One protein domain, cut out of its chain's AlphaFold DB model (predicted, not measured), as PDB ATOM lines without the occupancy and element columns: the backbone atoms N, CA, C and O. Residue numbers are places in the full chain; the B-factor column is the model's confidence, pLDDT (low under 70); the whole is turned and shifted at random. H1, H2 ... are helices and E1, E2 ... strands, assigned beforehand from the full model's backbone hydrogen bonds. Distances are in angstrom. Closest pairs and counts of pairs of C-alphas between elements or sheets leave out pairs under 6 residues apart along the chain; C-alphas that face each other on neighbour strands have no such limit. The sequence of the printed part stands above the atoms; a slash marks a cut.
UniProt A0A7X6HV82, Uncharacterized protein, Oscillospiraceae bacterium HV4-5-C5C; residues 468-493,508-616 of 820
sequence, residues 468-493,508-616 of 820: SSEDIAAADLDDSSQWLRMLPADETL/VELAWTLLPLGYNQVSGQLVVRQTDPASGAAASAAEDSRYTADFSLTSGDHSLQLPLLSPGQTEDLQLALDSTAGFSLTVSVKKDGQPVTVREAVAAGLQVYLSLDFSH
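Overview. This is residues 468 to 493 and 508 to 616 of the 820 residues of an uncharacterized protein of Oscillospiraceae bacterium HV4-5-C5C (UniProt A0A7X6HV82). Two four-stranded antiparallel sheets, E1 E8 E3 E6 and E2 E7 E4 E5, stand largely face to face as a sandwich, with the long strands running roughly along its longest axis. The short helix H3 sits at one end of the sandwich and grazes both sheets; the long loop of residues 531 to 546 lies at that same end, while H1, near E1, and H2, beside H3, are at the outside. The printed part has 135 residues with three named helices and eight named strands, in the order H1 E1 H2 E2 E3 E4 E5 E6 E7 H3 E8, and its class is mixed, helices and strands. It is compact, with a radius of gyration of the C-alphas of 15.2 A and spans of 45 by 33 by 29 A.

Along the chain. In the first sheet, E1 is residues 483 to 485, E8 606 to 615 with a length of 29.6 A, E3 521 to 530 with 29.8 A, and E6 569 to 576 with 22.7 A. In the second, E2 is residues 510 to 514, 13.0 A long, E7 583 to 591 with 26.5 A, E4 547 to 555 with 26.8 A, and E5 558 to 561. The helices are H1, residues 469 to 474, H2, 490 to 493, and H3, 598 to 603. C-alpha 469 is at (121.294, 191.099, 93.826), C-alpha 521 at (129.100, 169.986, 80.165), and C-alpha 615 at (127.693, 174.914, 78.370).

Arrangement. The sheet E1 E8 E3 E6 is twisted, with edge strands E1 and E6. E8 and E3 are antiparallel at 166 degrees, with N 529 and O 607 at 2.8 A. E3 and E6 have N 573 and O 524 at 2.8 A; E1 and E8 have N 484 and O 610 at 2.9 A. In the other sheet, E7 and E4 have N 590 and O 548 at 2.8 A, and E2 and E7 have N 514 and O 583 at 2.8 A. E4 and E5 are a hairpin, with N 560 and O 553 at 2.8 A. Between the sheets, the closest C-alphas of E3 and E4, Val 528 and Ala 549, are 7.6 A apart. E7 and E8 are apart. H3 only grazes each sheet; its closest C-alpha to E7 is that of Ala 601, 7.2 A from that of Val 589. H2 and H3 only just touch, with 3 pairs of C-alphas within 8 A, the closest being Asp 490 and Val 602 at 6.2 A. H1 only grazes the first sheet, with its residues 469 to 472. Every O i to N i+4 pair in H1 and H3 is within hydrogen-bond range; H2 is too short for such a pair.

Size, cuts and confidence. The two C-alphas farthest apart, those of Ala 534 and Thr 580, are 45.8 A apart. Residues 494 to 507 are not printed, and C-alphas 493 and 508 are 15.2 A apart across the cut. Of the links that are printed whole, E3 to E4 is long, with 16 residues. The mean pLDDT of the printed part is 78.0; 32 residues are under 70, among them 490 to 493, 513 to 520, 538 to 545 and 576 to 581.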
ATOM      1  N   SER A 468     118.305 187.475  95.242       82.38
ATOM      2  CA  SER A 468     118.319 188.851  94.746       82.38
ATOM      3  C   SER A 468     119.759 189.365  94.631       82.38
ATOM      4  O   SER A 468     120.676 188.842  95.266       82.38
ATOM      5  N   SER A 469     119.980 190.441  93.872       77.62
ATOM      6  CA  SER A 469     121.294 191.099  93.826       77.62
ATOM      7  C   SER A 469     121.745 191.639  95.191       77.62
ATOM      8  O   SER A 469     122.942 191.768  95.431       77.62
ATOM      9  N   GLU A 470     120.801 191.949  96.088       81.25
ATOM     10  CA  GLU A 470     121.111 192.357  97.461       81.25
ATOM     11  C   GLU A 470     121.583 191.157  98.296       81.25
ATOM     12  O   GLU A 470     122.572 191.277  99.016       81.25
ATOM     13  N   ASP A 471     120.959 189.985  98.135       79.06
ATOM     14  CA  ASP A 471     121.374 188.753  98.818       79.06
ATOM     15  C   ASP A 471     122.707 188.212  98.290       79.06
ATOM     16  O   ASP A 471     123.529 187.764  99.083       79.06
ATOM     17  N   ILE A 472     122.956 188.282  96.975       81.81
ATOM     18  CA  ILE A 472     124.249 187.924  96.357       81.81
ATOM     19  C   ILE A 472     125.365 188.801  96.940       81.81
ATOM     20  O   ILE A 472     126.391 188.282  97.379       81.81
ATOM     21  N   ALA A 473     125.143 190.117  97.026       83.06
ATOM     22  CA  ALA A 473     126.108 191.052  97.600       83.06
ATOM     23  C   ALA A 473     126.287 190.872  99.120       83.06
ATOM     24  O   ALA A 473     127.408 190.949  99.618       83.06
ATOM     25  N   ALA A 474     125.210 190.606  99.868       77.31
ATOM     26  CA  ALA A 474     125.269 190.337 101.308       77.31
ATOM     27  C   ALA A 474     125.964 189.001 101.623       77.31
ATOM     28  O   ALA A 474     126.689 188.894 102.613       77.31
ATOM     29  N   ALA A 475     125.771 188.002 100.761       76.69
ATOM     30  CA  ALA A 475     126.459 186.724 100.815       76.69
ATOM     31  C   ALA A 475     127.864 186.770 100.192       76.69
ATOM     32  O   ALA A 475     128.547 185.756 100.274       76.69
ATOM     33  N   ASP A 476     128.324 187.901  99.631       84.00
ATOM     34  CA  ASP A 476     129.658 188.061  99.016       84.00
ATOM     35  C   ASP A 476     129.941 186.952  97.969       84.00
ATOM     36  O   ASP A 476     130.991 186.312  97.921       84.00
ATOM     37  N   LEU A 477     128.920 186.690  97.148       85.69
ATOM     38  CA  LEU A 477     128.935 185.767  96.015       85.69
ATOM     39  C   LEU A 477     129.214 186.532  94.708       85.69
ATOM     40  O   LEU A 477     129.008 187.743  94.636       85.69
ATOM     41  N   ASP A 478     129.674 185.827  93.671       83.69
ATOM     42  CA  ASP A 478     129.954 186.415  92.352       83.69
ATOM     43  C   ASP A 478     128.658 186.941  91.700       83.69
ATOM     44  O   ASP A 478     127.704 186.180  91.521       83.69
ATOM     45  N   ASP A 479     128.618 188.229  91.347       84.06
ATOM     46  CA  ASP A 479     127.447 188.895  90.764       84.06
ATOM     47  C   ASP A 479     127.242 188.611  89.267       84.06
ATOM     48  O   ASP A 479     126.180 188.926  88.723       84.06
ATOM     49  N   SER A 480     128.204 187.947  88.619       81.56
ATOM     50  CA  SER A 480     128.058 187.405  87.264       81.56
ATOM     51  C   SER A 480     127.322 186.056  87.216       81.56
ATOM     52  O   SER A 480     126.808 185.683  86.162       81.56
ATOM     53  N   SER A 481     127.218 185.352  88.351       80.81
ATOM     54  CA  SER A 481     126.591 184.028  88.483       80.81
ATOM     55  C   SER A 481     125.132 184.088  88.956       80.81
ATOM     56  O   SER A 481     124.739 184.966  89.729       80.81
ATOM     57  N   GLN A 482     124.314 183.105  88.557       82.00
ATOM     58  CA  GLN A 482     122.978 182.908  89.136       82.00
ATOM     59  C   GLN A 482     123.031 181.913  90.296       82.00
ATOM     60  O   GLN A 482     123.286 180.729  90.102       82.00
ATOM     61  N   TRP A 483     122.733 182.395  91.502       85.25
ATOM     62  CA  TRP A 483     122.830 181.605  92.726       85.25
ATOM     63  C   TRP A 483     121.468 181.127  93.231       85.25
ATOM     64  O   TRP A 483     120.540 181.920  93.426       85.25
ATOM     65  N   LEU A 484     121.388 179.827  93.508       85.19
ATOM     66  CA  LEU A 484     120.291 179.166  94.205       85.19
ATOM     67  C   LEU A 484     120.682 178.921  95.664       85.19
ATOM     68  O   LEU A 484     121.767 178.405  95.953       85.19
ATOM     69  N   ARG A 485     119.790 179.259  96.597       85.56
ATOM     70  CA  ARG A 485     119.969 178.963  98.026       85.56
ATOM     71  C   ARG A 485     119.350 177.605  98.360       85.56
ATOM     72  O   ARG A 485     118.136 177.448  98.309       85.56
ATOM     73  N   MET A 486     120.184 176.638  98.742       83.31
ATOM     74  CA  MET A 486     119.764 175.248  98.973       83.31
ATOM     75  C   MET A 486     119.255 174.970 100.398       83.31
ATOM     76  O   MET A 486     118.495 174.030 100.603       83.31
ATOM     77  N   LEU A 487     119.628 175.783 101.394       82.69
ATOM     78  CA  LEU A 487     119.062 175.694 102.749       82.69
ATOM     79  C   LEU A 487     118.014 176.795 102.980       82.69
ATOM     80  O   LEU A 487     118.337 177.969 102.752       82.69
ATOM     81  N   PRO A 488     116.801 176.462 103.471       77.88
ATOM     82  CA  PRO A 488     115.745 177.446 103.707       77.88
ATOM     83  C   PRO A 488     116.192 178.544 104.684       77.88
ATOM     84  O   PRO A 488     117.081 178.351 105.518       77.88
ATOM     85  N   ALA A 489     115.595 179.729 104.565       73.94
ATOM     86  CA  ALA A 489     115.850 180.824 105.496       73.94
ATOM     87  C   ALA A 489     115.184 180.551 106.853       73.94
ATOM     88  O   ALA A 489     114.073 180.040 106.906       73.94
ATOM     89  N   ASP A 490     115.840 180.928 107.954       66.12
ATOM     90  CA  ASP A 490     115.353 180.674 109.323       66.12
ATOM     91  C   ASP A 490     113.936 181.239 109.569       66.12
ATOM     92  O   ASP A 490     113.116 180.643 110.269       66.12
ATOM     93  N   GLU A 491     113.592 182.334 108.881       62.47
ATOM     94  CA  GLU A 491     112.252 182.926 108.883       62.47
ATOM     95  C   GLU A 491     111.150 181.911 108.525       62.47
ATOM     96  O   GLU A 491     110.106 181.901 109.184       62.47
ATOM     97  N   THR A 492     111.390 180.994 107.576       58.56
ATOM     98  CA  THR A 492     110.403 179.977 107.161       58.56
ATOM     99  C   THR A 492     110.252 178.838 108.173       58.56
ATOM    100  O   THR A 492     109.212 178.194 108.210       58.56
ATOM    101  N   LEU A 493     111.260 178.587 109.017       58.69
ATOM    102  CA  LEU A 493     111.224 177.557 110.070       58.69
ATOM    103  C   LEU A 493     110.644 178.077 111.399       58.69
ATOM    104  O   LEU A 493     110.337 177.286 112.299       58.69
ATOM    105  N   VAL A 508     119.730 164.681 107.431       57.72
ATOM    106  CA  VAL A 508     119.721 165.502 106.216       57.72
ATOM    107  C   VAL A 508     120.341 164.761 105.044       57.72
ATOM    108  O   VAL A 508     121.565 164.662 104.921       57.72
ATOM    109  N   GLU A 509     119.454 164.325 104.159       61.84
ATOM    110  CA  GLU A 509     119.730 164.046 102.760       61.84
ATOM    111  C   GLU A 509     118.761 164.887 101.913       61.84
ATOM    112  O   GLU A 509     117.656 164.461 101.581       61.84
ATOM    113  N   LEU A 510     119.139 166.136 101.616       70.75
ATOM    114  CA  LEU A 510     118.359 166.973 100.698       70.75
ATOM    115  C   LEU A 510     118.747 166.608  99.266       70.75
ATOM    116  O   LEU A 510     119.892 166.835  98.878       70.75
ATOM    117  N   ALA A 511     117.803 166.040  98.516       67.69
ATOM    118  CA  ALA A 511     117.986 165.585  97.142       67.69
ATOM    119  C   ALA A 511     117.202 166.467  96.154       67.69
ATOM    120  O   ALA A 511     115.977 166.571  96.242       67.69
ATOM    121  N   TRP A 512     117.900 167.073  95.190       73.50
ATOM    122  CA  TRP A 512     117.302 167.859  94.105       73.50
ATOM    123  C   TRP A 512     117.482 167.163  92.760       73.50
ATOM    124  O   TRP A 512     118.590 167.140  92.224       73.50
ATOM    125  N   THR A 513     116.387 166.658  92.187       67.31
ATOM    126  CA  THR A 513     116.378 166.092  90.833       67.31
ATOM    127  C   THR A 513     116.267 167.191  89.778       67.31
ATOM    128  O   THR A 513     115.252 167.886  89.692       67.31
ATOM    129  N   LEU A 514     117.288 167.306  88.935       64.81
ATOM    130  CA  LEU A 514     117.346 168.176  87.769       64.81
ATOM    131  C   LEU A 514     117.134 167.338  86.495       64.81
ATOM    132  O   LEU A 514     117.717 166.266  86.318       64.81
ATOM    133  N   LEU A 515     116.231 167.805  85.629       60.81
ATOM    134  CA  LEU A 515     115.841 167.103  84.399       60.81
ATOM    135  C   LEU A 515     116.988 167.080  83.369       60.81
ATOM    136  O   LEU A 515     117.833 167.976  83.387       60.81
ATOM    137  N   PRO A 516     117.027 166.095  82.450       56.31
ATOM    138  CA  PRO A 516     117.991 166.101  81.353       56.31
ATOM    139  C   PRO A 516     117.714 167.293  80.424       56.31
ATOM    140  O   PRO A 516     116.636 167.406  79.844       56.31
ATOM    141  N   LEU A 517     118.694 168.193  80.301       56.09
ATOM    142  CA  LEU A 517     118.602 169.428  79.508       56.09
ATOM    143  C   LEU A 517     119.425 169.385  78.203       56.09
ATOM    144  O   LEU A 517     119.555 170.403  77.533       56.09
ATOM    145  N   GLY A 518     120.004 168.234  77.841       59.03
ATOM    146  CA  GLY A 518     120.764 168.071  76.591       59.03
ATOM    147  C   GLY A 518     122.146 168.744  76.558       59.03
ATOM    148  O   GLY A 518     122.736 168.862  75.489       59.03
ATOM    149  N   TYR A 519     122.681 169.182  77.703       65.00
ATOM    150  CA  TYR A 519     124.025 169.761  77.801       65.00
ATOM    151  C   TYR A 519     125.072 168.703  78.158       65.00
ATOM    152  O   TYR A 519     124.917 167.972  79.135       65.00
ATOM    153  N   ASN A 520     126.178 168.686  77.412       65.75
ATOM    154  CA  ASN A 520     127.279 167.734  77.611       65.75
ATOM    155  C   ASN A 520     128.268 168.174  78.712       65.75
ATOM    156  O   ASN A 520     129.073 167.368  79.182       65.75
ATOM    157  N   GLN A 521     128.229 169.447  79.126       72.25
ATOM    158  CA  GLN A 521     129.100 169.986  80.165       72.25
ATOM    159  C   GLN A 521     128.350 170.947  81.095       72.25
ATOM    160  O   GLN A 521     127.728 171.918  80.659       72.25
ATOM    161  N   VAL A 522     128.469 170.701  82.399       72.69
ATOM    162  CA  VAL A 522     127.984 171.590  83.457       72.69
ATOM    163  C   VAL A 522     129.178 172.075  84.260       72.69
ATOM    164  O   VAL A 522     129.880 171.295  84.907       72.69
ATOM    165  N   SER A 523     129.418 173.376  84.191       80.50
ATOM    166  CA  SER A 523     130.258 174.101  85.137       80.50
ATOM    167  C   SER A 523     129.397 174.663  86.267       80.50
ATOM    168  O   SER A 523     128.174 174.714  86.165       80.50
ATOM    169  N   GLY A 524     130.010 175.088  87.363       87.00
ATOM    170  CA  GLY A 524     129.282 175.746  88.438       87.00
ATOM    171  C   GLY A 524     130.175 176.075  89.618       87.00
ATOM    172  O   GLY A 524     131.366 175.771  89.611       87.00
ATOM    173  N   GLN A 525     129.581 176.654  90.652       86.25
ATOM    174  CA  GLN A 525     130.256 176.905  91.918       86.25
ATOM    175  C   GLN A 525     129.374 176.507  93.086       86.25
ATOM    176  O   GLN A 525     128.165 176.738  93.097       86.25
ATOM    177  N   LEU A 526     130.012 175.930  94.095       87.06
ATOM    178  CA  LEU A 526     129.363 175.463  95.302       87.06
ATOM    179  C   LEU A 526     130.008 176.143  96.507       87.06
ATOM    180  O   LEU A 526     131.209 176.002  96.735       87.06
ATOM    181  N   VAL A 527     129.212 176.893  97.270       88.12
ATOM    182  CA  VAL A 527     129.703 177.729  98.374       88.12
ATOM    183  C   VAL A 527     128.961 177.380  99.655       88.12
ATOM    184  O   VAL A 527     127.734 177.469  99.725       88.12
ATOM    185  N   VAL A 528     129.713 177.033 100.699       88.50
ATOM    186  CA  VAL A 528     129.177 176.838 102.054       88.50
ATOM    187  C   VAL A 528     129.592 178.029 102.906       88.50
ATOM    188  O   VAL A 528     130.781 178.288 103.081       88.50
ATOM    189  N   ARG A 529     128.628 178.758 103.471       86.69
ATOM    190  CA  ARG A 529     128.873 179.876 104.396       86.69
ATOM    191  C   ARG A 529     128.249 179.592 105.758       86.69
ATOM    192  O   ARG A 529     127.293 178.830 105.874       86.69
ATOM    193  N   GLN A 530     128.808 180.213 106.790       88.38
ATOM    194  CA  GLN A 530     128.228 180.239 108.128       88.38
ATOM    195  C   GLN A 530     128.122 181.697 108.579       88.38
ATOM    196  O   GLN A 530     129.133 182.394 108.696       88.38
ATOM    197  N   THR A 531     126.902 182.167 108.803       85.06
ATOM    198  CA  THR A 531     126.630 183.477 109.401       85.06
ATOM    199  C   THR A 531     126.456 183.335 110.909       85.06
ATOM    200  O   THR A 531     126.024 182.298 111.407       85.06
ATOM    201  N   ASP A 532     126.801 184.371 111.667       81.81
ATOM    202  CA  ASP A 532     126.401 184.456 113.070       81.81
ATOM    203  C   ASP A 532     124.892 184.764 113.133       81.81
ATOM    204  O   ASP A 532     124.490 185.859 112.722       81.81
ATOM    205  N   PRO A 533     124.039 183.860 113.660       74.75
ATOM    206  CA  PRO A 533     122.591 184.067 113.687       74.75
ATOM    207  C   PRO A 533     122.168 185.277 114.538       74.75
ATOM    208  O   PRO A 533     121.057 185.775 114.375       74.75
ATOM    209  N   ALA A 534     123.030 185.786 115.429       75.38
ATOM    210  CA  ALA A 534     122.733 186.965 116.239       75.38
ATOM    211  C   ALA A 534     123.021 188.305 115.534       75.38
ATOM    212  O   ALA A 534     122.489 189.334 115.957       75.38
ATOM    213  N   SER A 535     123.867 188.321 114.496       77.38
ATOM    214  CA  SER A 535     124.296 189.555 113.817       77.38
ATOM    215  C   SER A 535     124.108 189.558 112.300       77.38
ATOM    216  O   SER A 535     124.222 190.619 111.688       77.38
ATOM    217  N   GLY A 536     123.850 188.401 111.683       71.81
ATOM    218  CA  GLY A 536     123.785 188.222 110.230       71.81
ATOM    219  C   GLY A 536     125.139 188.354 109.519       71.81
ATOM    220  O   GLY A 536     125.221 188.108 108.319       71.81
ATOM    221  N   ALA A 537     126.207 188.720 110.233       74.50
ATOM    222  CA  ALA A 537     127.541 188.852 109.667       74.50
ATOM    223  C   ALA A 537     128.160 187.475 109.389       74.50
ATOM    224  O   ALA A 537     127.912 186.509 110.115       74.50
ATOM    225  N   ALA A 538     129.017 187.391 108.370       69.62
ATOM    226  CA  ALA A 538     129.833 186.204 108.134       69.62
ATOM    227  C   ALA A 538     130.684 185.896 109.378       69.62
ATOM    228  O   ALA A 538     131.423 186.761 109.864       69.62
ATOM    229  N   ALA A 539     130.585 184.671 109.899       69.75
ATOM    230  CA  ALA A 539     131.419 184.240 111.011       69.75
ATOM    231  C   ALA A 539     132.890 184.264 110.567       69.75
ATOM    232  O   ALA A 539     133.235 183.774 109.491       69.75
ATOM    233  N   SER A 540     133.781 184.846 111.376       61.66
ATOM    234  CA  SER A 540     135.203 184.911 111.029       61.66
ATOM    235  C   SER A 540     135.776 183.495 110.936       61.66
ATOM    236  O   SER A 540     135.891 182.824 111.962       61.66
ATOM    237  N   ALA A 541     136.151 183.071 109.726       55.81
ATOM    238  CA  ALA A 541     136.420 181.682 109.323       55.81
ATOM    239  C   ALA A 541     137.657 180.997 109.959       55.81
ATOM    240  O   ALA A 541     138.237 180.089 109.371       55.81
ATOM    241  N   ALA A 542     138.124 181.457 111.121       50.62
ATOM    242  CA  ALA A 542     139.412 181.076 111.691       50.62
ATOM    243  C   ALA A 542     139.347 179.975 112.765       50.62
ATOM    244  O   ALA A 542     140.297 179.201 112.861       50.62
ATOM    245  N   GLU A 543     138.292 179.902 113.591       50.38
ATOM    246  CA  GLU A 543     138.269 179.005 114.761       50.38
ATOM    247  C   GLU A 543     136.877 178.368 115.007       50.38
ATOM    248  O   GLU A 543     135.878 179.062 115.179       50.38
ATOM    249  N   ASP A 544     136.848 177.029 115.079       56.84
ATOM    250  CA  ASP A 544     135.748 176.149 115.541       56.84
ATOM    251  C   ASP A 544     134.495 175.926 114.647       56.84
ATOM    252  O   ASP A 544     133.462 175.467 115.144       56.84
ATOM    253  N   SER A 545     134.568 176.105 113.318       66.88
ATOM    254  CA  SER A 545     133.517 175.611 112.399       66.88
ATOM    255  C   SER A 545     133.553 174.077 112.273       66.88
ATOM    256  O   SER A 545     134.119 173.513 111.340       66.88
ATOM    257  N   ARG A 546     132.927 173.374 113.222       85.19
ATOM    258  CA  ARG A 546     132.861 171.894 113.249       85.19
ATOM    259  C   ARG A 546     131.927 171.280 112.208       85.19
ATOM    260  O   ARG A 546     131.731 170.066 112.210       85.19
ATOM    261  N   TYR A 547     131.298 172.122 111.397       88.38
ATOM    262  CA  TYR A 547     130.352 171.725 110.374       88.38
ATOM    263  C   TYR A 547     131.050 171.512 109.036       88.38
ATOM    264  O   TYR A 547     131.951 172.261 108.673       88.38
ATOM    265  N   THR A 548     130.587 170.511 108.300       89.25
ATOM    266  CA  THR A 548     131.070 170.149 106.969       89.25
ATOM    267  C   THR A 548     129.896 169.665 106.129       89.25
ATOM    268  O   THR A 548     129.049 168.938 106.650       89.25
ATOM    269  N   ALA A 549     129.844 170.018 104.851       88.31
ATOM    270  CA  ALA A 549     128.845 169.506 103.921       88.31
ATOM    271  C   ALA A 549     129.490 168.519 102.938       88.31
ATOM    272  O   ALA A 549     130.494 168.831 102.295       88.31
ATOM    273  N   ASP A 550     128.908 167.325 102.862       88.38
ATOM    274  CA  ASP A 550     129.169 166.325 101.831       88.38
ATOM    275  C   ASP A 550     128.172 166.506 100.688       88.38
ATOM    276  O   ASP A 550     126.978 166.723 100.921       88.38
ATOM    277  N   PHE A 551     128.653 166.348  99.458       89.06
ATOM    278  CA  PHE A 551     127.845 166.482  98.254       89.06
ATOM    279  C   PHE A 551     128.013 165.244  97.381       89.06
ATOM    280  O   PHE A 551     129.133 164.834  97.067       89.06
ATOM    281  N   SER A 552     126.892 164.650  96.986       85.50
ATOM    282  CA  SER A 552     126.844 163.489  96.101       85.50
ATOM    283  C   SER A 552     125.974 163.822  94.901       85.50
ATOM    284  O   SER A 552     124.790 164.103  95.054       85.50
ATOM    285  N   LEU A 553     126.553 163.765  93.709       83.19
ATOM    286  CA  LEU A 553     125.833 163.881  92.451       83.19
ATOM    287  C   LEU A 553     125.552 162.473  91.920       83.19
ATOM    288  O   LEU A 553     126.485 161.680  91.796       83.19
ATOM    289  N   THR A 554     124.305 162.149  91.591       78.81
ATOM    290  CA  THR A 554     123.951 160.885  90.928       78.81
ATOM    291  C   THR A 554     123.274 161.134  89.586       78.81
ATOM    292  O   THR A 554     122.506 162.079  89.450       78.81
ATOM    293  N   SER A 555     123.558 160.304  88.584       80.44
ATOM    294  CA  SER A 555     122.901 160.314  87.269       80.44
ATOM    295  C   SER A 555     122.906 158.885  86.727       80.44
ATOM    296  O   SER A 555     123.969 158.289  86.542       80.44
ATOM    297  N   GLY A 556     121.719 158.293  86.567       79.94
ATOM    298  CA  GLY A 556     121.584 156.852  86.329       79.94
ATOM    299  C   GLY A 556     122.308 156.022  87.401       79.94
ATOM    300  O   GLY A 556     122.167 156.284  88.596       79.94
ATOM    301  N   ASP A 557     123.123 155.061  86.963       71.19
ATOM    302  CA  ASP A 557     123.953 154.211  87.836       71.19
ATOM    303  C   ASP A 557     125.274 154.881  88.280       71.19
ATOM    304  O   ASP A 557     126.070 154.282  89.012       71.19
ATOM    305  N   HIS A 558     125.548 156.117  87.849       68.75
ATOM    306  CA  HIS A 558     126.765 156.843  88.208       68.75
ATOM    307  C   HIS A 558     126.555 157.710  89.452       68.75
ATOM    308  O   HIS A 558     125.582 158.453  89.558       68.75
ATOM    309  N   SER A 559     127.514 157.657  90.380       79.56
ATOM    310  CA  SER A 559     127.582 158.519  91.563       79.56
ATOM    311  C   SER A 559     128.974 159.134  91.680       79.56
ATOM    312  O   SER A 559     129.981 158.424  91.628       79.56
ATOM    313  N   LEU A 560     129.022 160.453  91.851       81.12
ATOM    314  CA  LEU A 560     130.226 161.231  92.103       81.12
ATOM    315  C   LEU A 560     130.103 161.902  93.473       81.12
ATOM    316  O   LEU A 560     129.248 162.765  93.670       81.12
ATOM    317  N   GLN A 561     130.988 161.547  94.403       84.94
ATOM    318  CA  GLN A 561     131.177 162.334  95.619       84.94
ATOM    319  C   GLN A 561     132.147 163.480  95.342       84.94
ATOM    320  O   GLN A 561     133.250 163.269  94.833       84.94
ATOM    321  N   LEU A 562     131.713 164.690  95.676       83.56
ATOM    322  CA  LEU A 562     132.507 165.910  95.594       83.56
ATOM    323  C   LEU A 562     133.291 166.117  96.907       83.56
ATOM    324  O   LEU A 562     133.005 165.448  97.907       83.56
ATOM    325  N   PRO A 563     134.288 167.019  96.939       82.38
ATOM    326  CA  PRO A 563     135.053 167.298  98.149       82.38
ATOM    327  C   PRO A 563     134.184 167.765  99.325       82.38
ATOM    328  O   PRO A 563     133.214 168.501  99.161       82.38
ATOM    329  N   LEU A 564     134.584 167.362 100.533       87.06
ATOM    330  CA  LEU A 564     133.995 167.812 101.792       87.06
ATOM    331  C   LEU A 564     134.256 169.315 101.986       87.06
ATOM    332  O   LEU A 564     135.413 169.708 102.159       87.06
ATOM    333  N   LEU A 565     133.206 170.141 102.012       86.06
ATOM    334  CA  LEU A 565     133.347 171.593 102.178       86.06
ATOM    335  C   LEU A 565     133.070 172.033 103.615       86.06
ATOM    336  O   LEU A 565     132.037 171.712 104.205       86.06
ATOM    337  N   SER A 566     133.991 172.816 104.167       88.06
ATOM    338  CA  SER A 566     133.833 173.551 105.425       88.06
ATOM    339  C   SER A 566     133.352 174.989 105.147       88.06
ATOM    340  O   SER A 566     133.631 175.529 104.073       88.06
ATOM    341  N   PRO A 567     132.668 175.654 106.096       85.19
ATOM    342  CA  PRO A 567     132.239 177.042 105.939       85.19
ATOM    343  C   PRO A 567     133.371 178.002 105.547       85.19
ATOM    344  O   PRO A 567     134.435 178.014 106.160       85.19
ATOM    345  N   GLY A 568     133.117 178.829 104.532       81.31
ATOM    346  CA  GLY A 568     134.097 179.731 103.924       81.31
ATOM    347  C   GLY A 568     134.879 179.123 102.753       81.31
ATOM    348  O   GLY A 568     135.731 179.810 102.194       81.31
ATOM    349  N   GLN A 569     134.608 177.869 102.371       82.94
ATOM    350  CA  GLN A 569     135.154 177.258 101.157       82.94
ATOM    351  C   GLN A 569     134.183 177.381  99.973       82.94
ATOM    352  O   GLN A 569     132.961 177.307 100.131       82.94
ATOM    353  N   THR A 570     134.776 177.529  98.790       84.50
ATOM    354  CA  THR A 570     134.129 177.497  97.474       84.50
ATOM    355  C   THR A 570     134.811 176.415  96.653       84.50
ATOM    356  O   THR A 570     136.042 176.373  96.637       84.50
ATOM    357  N   GLU A 571     134.033 175.580  95.968       86.25
ATOM    358  CA  GLU A 571     134.536 174.576  95.026       86.25
ATOM    359  C   GLU A 571     133.980 174.857  93.627       86.25
ATOM    360  O   GLU A 571     132.766 175.022  93.458       86.25
ATOM    361  N   ASP A 572     134.866 174.905  92.630       84.94
ATOM    362  CA  ASP A 572     134.488 174.982  91.220       84.94
ATOM    363  C   ASP A 572     134.074 173.586  90.731       84.94
ATOM    364  O   ASP A 572     134.847 172.626  90.781       84.94
ATOM    365  N   LEU A 573     132.854 173.466  90.216       77.19
ATOM    366  CA  LEU A 573     132.343 172.242  89.612       77.19
ATOM    367  C   LEU A 573     132.654 172.246  88.114       77.19
ATOM    368  O   LEU A 573     132.355 173.210  87.411       77.19
ATOM    369  N   GLN A 574     133.215 171.147  87.608       78.25
ATOM    370  CA  GLN A 574     133.286 170.849  86.176       78.25
ATOM    371  C   GLN A 574     132.901 169.390  85.953       78.25
ATOM    372  O   GLN A 574     133.615 168.471  86.351       78.25
ATOM    373  N   LEU A 575     131.747 169.191  85.325       71.06
ATOM    374  CA  LEU A 575     131.103 167.898  85.153       71.06
ATOM    375  C   LEU A 575     130.852 167.675  83.662       71.06
ATOM    376  O   LEU A 575     130.118 168.434  83.032       71.06
ATOM    377  N   ALA A 576     131.456 166.630  83.099       68.88
ATOM    378  CA  ALA A 576     130.993 166.072  81.835       68.88
ATOM    379  C   ALA A 576     129.776 165.192  82.148       68.88
ATOM    380  O   ALA A 576     129.891 164.277  82.968       68.88
ATOM    381  N   LEU A 577     128.626 165.493  81.549       63.41
ATOM    382  CA  LEU A 577     127.389 164.741  81.762       63.41
ATOM    383  C   LEU A 577     127.081 163.855  80.555       63.41
ATOM    384  O   LEU A 577     127.323 164.243  79.413       63.41
ATOM    385  N   ASP A 578     126.500 162.685  80.819       58.69
ATOM    386  CA  ASP A 578     125.768 161.935  79.802       58.69
ATOM    387  C   ASP A 578     124.403 162.614  79.617       58.69
ATOM    388  O   ASP A 578     123.642 162.782  80.574       58.69
ATOM    389  N   SER A 579     124.112 163.059  78.396       56.12
ATOM    390  CA  SER A 579     122.982 163.941  78.086       56.12
ATOM    391  C   SER A 579     121.604 163.297  78.286       56.12
ATOM    392  O   SER A 579     120.593 164.003  78.288       56.12
ATOM    393  N   THR A 580     121.555 161.973  78.463       54.00
ATOM    394  CA  THR A 580     120.317 161.179  78.480       54.00
ATOM    395  C   THR A 580     119.696 160.975  79.866       54.00
ATOM    396  O   THR A 580     118.501 160.682  79.955       54.00
ATOM    397  N   ALA A 581     120.452 161.161  80.953       63.44
ATOM    398  CA  ALA A 581     119.995 160.885  82.314       63.44
ATOM    399  C   ALA A 581     119.925 162.158  83.175       63.44
ATOM    400  O   ALA A 581     120.924 162.840  83.405       63.44
ATOM    401  N   GLY A 582     118.735 162.448  83.718       71.31
ATOM    402  CA  GLY A 582     118.575 163.471  84.757       71.31
ATOM    403  C   GLY A 582     119.445 163.168  85.981       71.31
ATOM    404  O   GLY A 582     119.792 162.009  86.233       71.31
ATOM    405  N   PHE A 583     119.804 164.201  86.740       76.62
ATOM    406  CA  PHE A 583     120.736 164.074  87.859       76.62
ATOM    407  C   PHE A 583     120.125 164.516  89.186       76.62
ATOM    408  O   PHE A 583     119.320 165.440  89.225       76.62
ATOM    409  N   SER A 584     120.513 163.868  90.283       79.94
ATOM    410  CA  SER A 584     120.150 164.268  91.641       79.94
ATOM    411  C   SER A 584     121.378 164.798  92.368       79.94
ATOM    412  O   SER A 584     122.388 164.101  92.473       79.94
ATOM    413  N   LEU A 585     121.296 166.020  92.893       83.56
ATOM    414  CA  LEU A 585     122.277 166.531  93.849       83.56
ATOM    415  C   LEU A 585     121.778 166.246  95.266       83.56
ATOM    416  O   LEU A 585     120.764 166.797  95.681       83.56
ATOM    417  N   THR A 586     122.513 165.416  95.997       86.19
ATOM    418  CA  THR A 586     122.326 165.150  97.424       86.19
ATOM    419  C   THR A 586     123.290 166.006  98.243       86.19
ATOM    420  O   THR A 586     124.500 165.976  98.004       86.19
ATOM    421  N   VAL A 587     122.775 166.704  99.260       87.88
ATOM    422  CA  VAL A 587     123.570 167.439 100.260       87.88
ATOM    423  C   VAL A 587     123.352 166.832 101.641       87.88
ATOM    424  O   VAL A 587     122.217 166.766 102.116       87.88
ATOM    425  N   SER A 588     124.441 166.446 102.310       89.56
ATOM    426  CA  SER A 588     124.416 165.968 103.696       89.56
ATOM    427  C   SER A 588     125.315 166.824 104.582       89.56
ATOM    428  O   SER A 588     126.530 166.887 104.394       89.56
ATOM    429  N   VAL A 589     124.716 167.506 105.558       89.31
ATOM    430  CA  VAL A 589     125.443 168.368 106.497       89.31
ATOM    431  C   VAL A 589     125.795 167.571 107.747       89.31
ATOM    432  O   VAL A 589     124.937 166.949 108.376       89.31
ATOM    433  N   LYS A 590     127.069 167.619 108.135       92.19
ATOM    434  CA  LYS A 590     127.615 166.957 109.321       92.19
ATOM    435  C   LYS A 590     128.225 167.970 110.280       92.19
ATOM    436  O   LYS A 590     128.698 169.022 109.862       92.19
ATOM    437  N   LYS A 591     128.257 167.626 111.566       92.62
ATOM    438  CA  LYS A 591     128.962 168.318 112.646       92.62
ATOM    439  C   LYS A 591     129.809 167.307 113.406       92.62
ATOM    440  O   LYS A 591     129.294 166.263 113.795       92.62
ATOM    441  N   ASP A 592     131.097 167.585 113.598       90.81
ATOM    442  CA  ASP A 592     132.034 166.637 114.229       90.81
ATOM    443  C   ASP A 592     132.000 165.230 113.563       90.81
ATOM    444  O   ASP A 592     132.192 164.195 114.202       90.81
ATOM    445  N   GLY A 593     131.715 165.188 112.252       88.31
ATOM    446  CA  GLY A 593     131.570 163.961 111.457       88.31
ATOM    447  C   GLY A 593     130.245 163.197 111.620       88.31
ATOM    448  O   GLY A 593     130.106 162.130 111.024       88.31
ATOM    449  N   GLN A 594     129.278 163.699 112.395       89.69
ATOM    450  CA  GLN A 594     127.929 163.127 112.538       89.69
ATOM    451  C   GLN A 594     126.894 163.959 111.765       89.69
ATOM    452  O   GLN A 594     127.007 165.182 111.791       89.69
ATOM    453  N   PRO A 595     125.894 163.361 111.090       88.69
ATOM    454  CA  PRO A 595     124.844 164.125 110.409       88.69
ATOM    455  C   PRO A 595     124.043 164.982 111.401       88.69
ATOM    456  O   PRO A 595     123.803 164.562 112.531       88.69
ATOM    457  N   VAL A 596     123.632 166.175 110.967       90.25
ATOM    458  CA  VAL A 596     122.752 167.095 111.715       90.25
ATOM    459  C   VAL A 596     121.447 167.321 110.958       90.25
ATOM    460  O   VAL A 596     121.408 167.130 109.745       90.25
ATOM    461  N   THR A 597     120.388 167.741 111.652       88.69
ATOM    462  CA  THR A 597     119.088 168.076 111.032       88.69
ATOM    463  C   THR A 597     119.135 169.409 110.261       88.69
ATOM    464  O   THR A 597     119.980 170.264 110.545       88.69
ATOM    465  N   VAL A 598     118.200 169.653 109.320       83.19
ATOM    466  CA  VAL A 598     118.133 170.944 108.583       83.19
ATOM    467  C   VAL A 598     117.978 172.096 109.574       83.19
ATOM    468  O   VAL A 598     118.632 173.128 109.447       83.19
ATOM    469  N   ARG A 599     117.155 171.889 110.608       83.75
ATOM    470  CA  ARG A 599     116.896 172.872 111.661       83.75
ATOM    471  C   ARG A 599     118.155 173.205 112.460       83.75
ATOM    472  O   ARG A 599     118.401 174.375 112.720       83.75
ATOM    473  N   GLU A 600     118.973 172.214 112.812       86.75
ATOM    474  CA  GLU A 600     120.257 172.443 113.491       86.75
ATOM    475  C   GLU A 600     121.302 173.109 112.593       86.75
ATOM    476  O   GLU A 600     122.119 173.884 113.091       86.75
ATOM    477  N   ALA A 601     121.295 172.818 111.288       87.06
ATOM    478  CA  ALA A 601     122.178 173.468 110.327       87.06
ATOM    479  C   ALA A 601     121.809 174.953 110.150       87.06
ATOM    480  O   ALA A 601     122.668 175.824 110.303       87.06
ATOM    481  N   VAL A 602     120.526 175.252 109.914       86.50
ATOM    482  CA  VAL A 602     120.021 176.626 109.753       86.50
ATOM    483  C   VAL A 602     120.147 177.426 111.056       86.50
ATOM    484  O   VAL A 602     120.638 178.551 111.021       86.50
ATOM    485  N   ALA A 603     119.839 176.837 112.218       86.06
ATOM    486  CA  ALA A 603     120.031 177.490 113.521       86.06
ATOM    487  C   ALA A 603     121.513 177.731 113.876       86.06
ATOM    488  O   ALA A 603     121.825 178.604 114.686       86.06
ATOM    489  N   ALA A 604     122.441 176.983 113.269       86.44
ATOM    490  CA  ALA A 604     123.876 177.253 113.335       86.44
ATOM    491  C   ALA A 604     124.346 178.307 112.314       86.44
ATOM    492  O   ALA A 604     125.550 178.561 112.229       86.44
ATOM    493  N   GLY A 605     123.425 178.901 111.548       88.81
ATOM    494  CA  GLY A 605     123.695 179.914 110.532       88.81
ATOM    495  C   GLY A 605     124.285 179.369 109.232       88.81
ATOM    496  O   GLY A 605     124.871 180.135 108.468       88.81
ATOM    497  N   LEU A 606     124.182 178.060 108.965       89.06
ATOM    498  CA  LEU A 606     124.694 177.492 107.719       89.06
ATOM    499  C   LEU A 606     123.829 177.881 106.524       89.06
ATOM    500  O   LEU A 606     122.600 177.811 106.548       89.06
ATOM    501  N   GLN A 607     124.513 178.245 105.449       89.75
ATOM    502  CA  GLN A 607     123.945 178.605 104.163       89.75
ATOM    503  C   GLN A 607     124.732 177.853 103.092       89.75
ATOM    504  O   GLN A 607     125.963 177.860 103.103       89.75
ATOM    505  N   VAL A 608     124.027 177.184 102.184       88.56
ATOM    506  CA  VAL A 608     124.642 176.477 101.058       88.56
ATOM    507  C   VAL A 608     124.080 177.065  99.775       88.56
ATOM    508  O   VAL A 608     122.859 177.160  99.618       88.56
ATOM    509  N   TYR A 609     124.979 177.472  98.887       89.62
ATOM    510  CA  TYR A 609     124.676 178.153  97.639       89.62
ATOM    511  C   TYR A 609     125.245 177.378  96.459       89.62
ATOM    512  O   TYR A 609     126.372 176.885  96.529       89.62
ATOM    513  N   LEU A 610     124.469 177.303  95.383       88.62
ATOM    514  CA  LEU A 610     124.840 176.632  94.142       88.62
ATOM    515  C   LEU A 610     124.641 177.585  92.957       88.62
ATOM    516  O   LEU A 610     123.545 178.113  92.774       88.62
ATOM    517  N   SER A 611     125.687 177.767  92.157       89.06
ATOM    518  CA  SER A 611     125.631 178.315  90.799       89.06
ATOM    519  C   SER A 611     125.877 177.176  89.809       89.06
ATOM    520  O   SER A 611     126.735 176.327  90.067       89.06
ATOM    521  N   LEU A 612     125.130 177.133  88.703       82.81
ATOM    522  CA  LEU A 612     125.299 176.159  87.618       82.81
ATOM    523  C   LEU A 612     125.278 176.874  86.264       82.81
ATOM    524  O   LEU A 612     124.255 177.435  85.869       82.81
ATOM    525  N   ASP A 613     126.384 176.760  85.537       78.56
ATOM    526  CA  ASP A 613     126.558 177.233  84.168       78.56
ATOM    527  C   ASP A 613     126.564 176.042  83.208       78.56
ATOM    528  O   ASP A 613     127.516 175.257  83.140       78.56
ATOM    529  N   PHE A 614     125.488 175.915  82.438       73.25
ATOM    530  CA  PHE A 614     125.339 174.893  81.409       73.25
ATOM    531  C   PHE A 614     126.016 175.364  80.119       73.25
ATOM    532  O   PHE A 614     125.682 176.428  79.596       73.25
ATOM    533  N   SER A 615     126.958 174.578  79.592       65.31
ATOM    534  CA  SER A 615     127.693 174.914  78.370       65.31
ATOM    535  C   SER A 615     127.640 173.778  77.349       65.31
ATOM    536  O   SER A 615     127.624 172.594  77.689       65.31
ATOM    537  N   HIS A 616     127.597 174.145  76.068       49.38
ATOM    538  CA  HIS A 616     127.635 173.197  74.958       49.38
ATOM    539  C   HIS A 616     128.918 173.422  74.157       49.38
ATOM    540  O   HIS A 616     129.013 174.345  73.351       49.38
TER     541      HIS A 616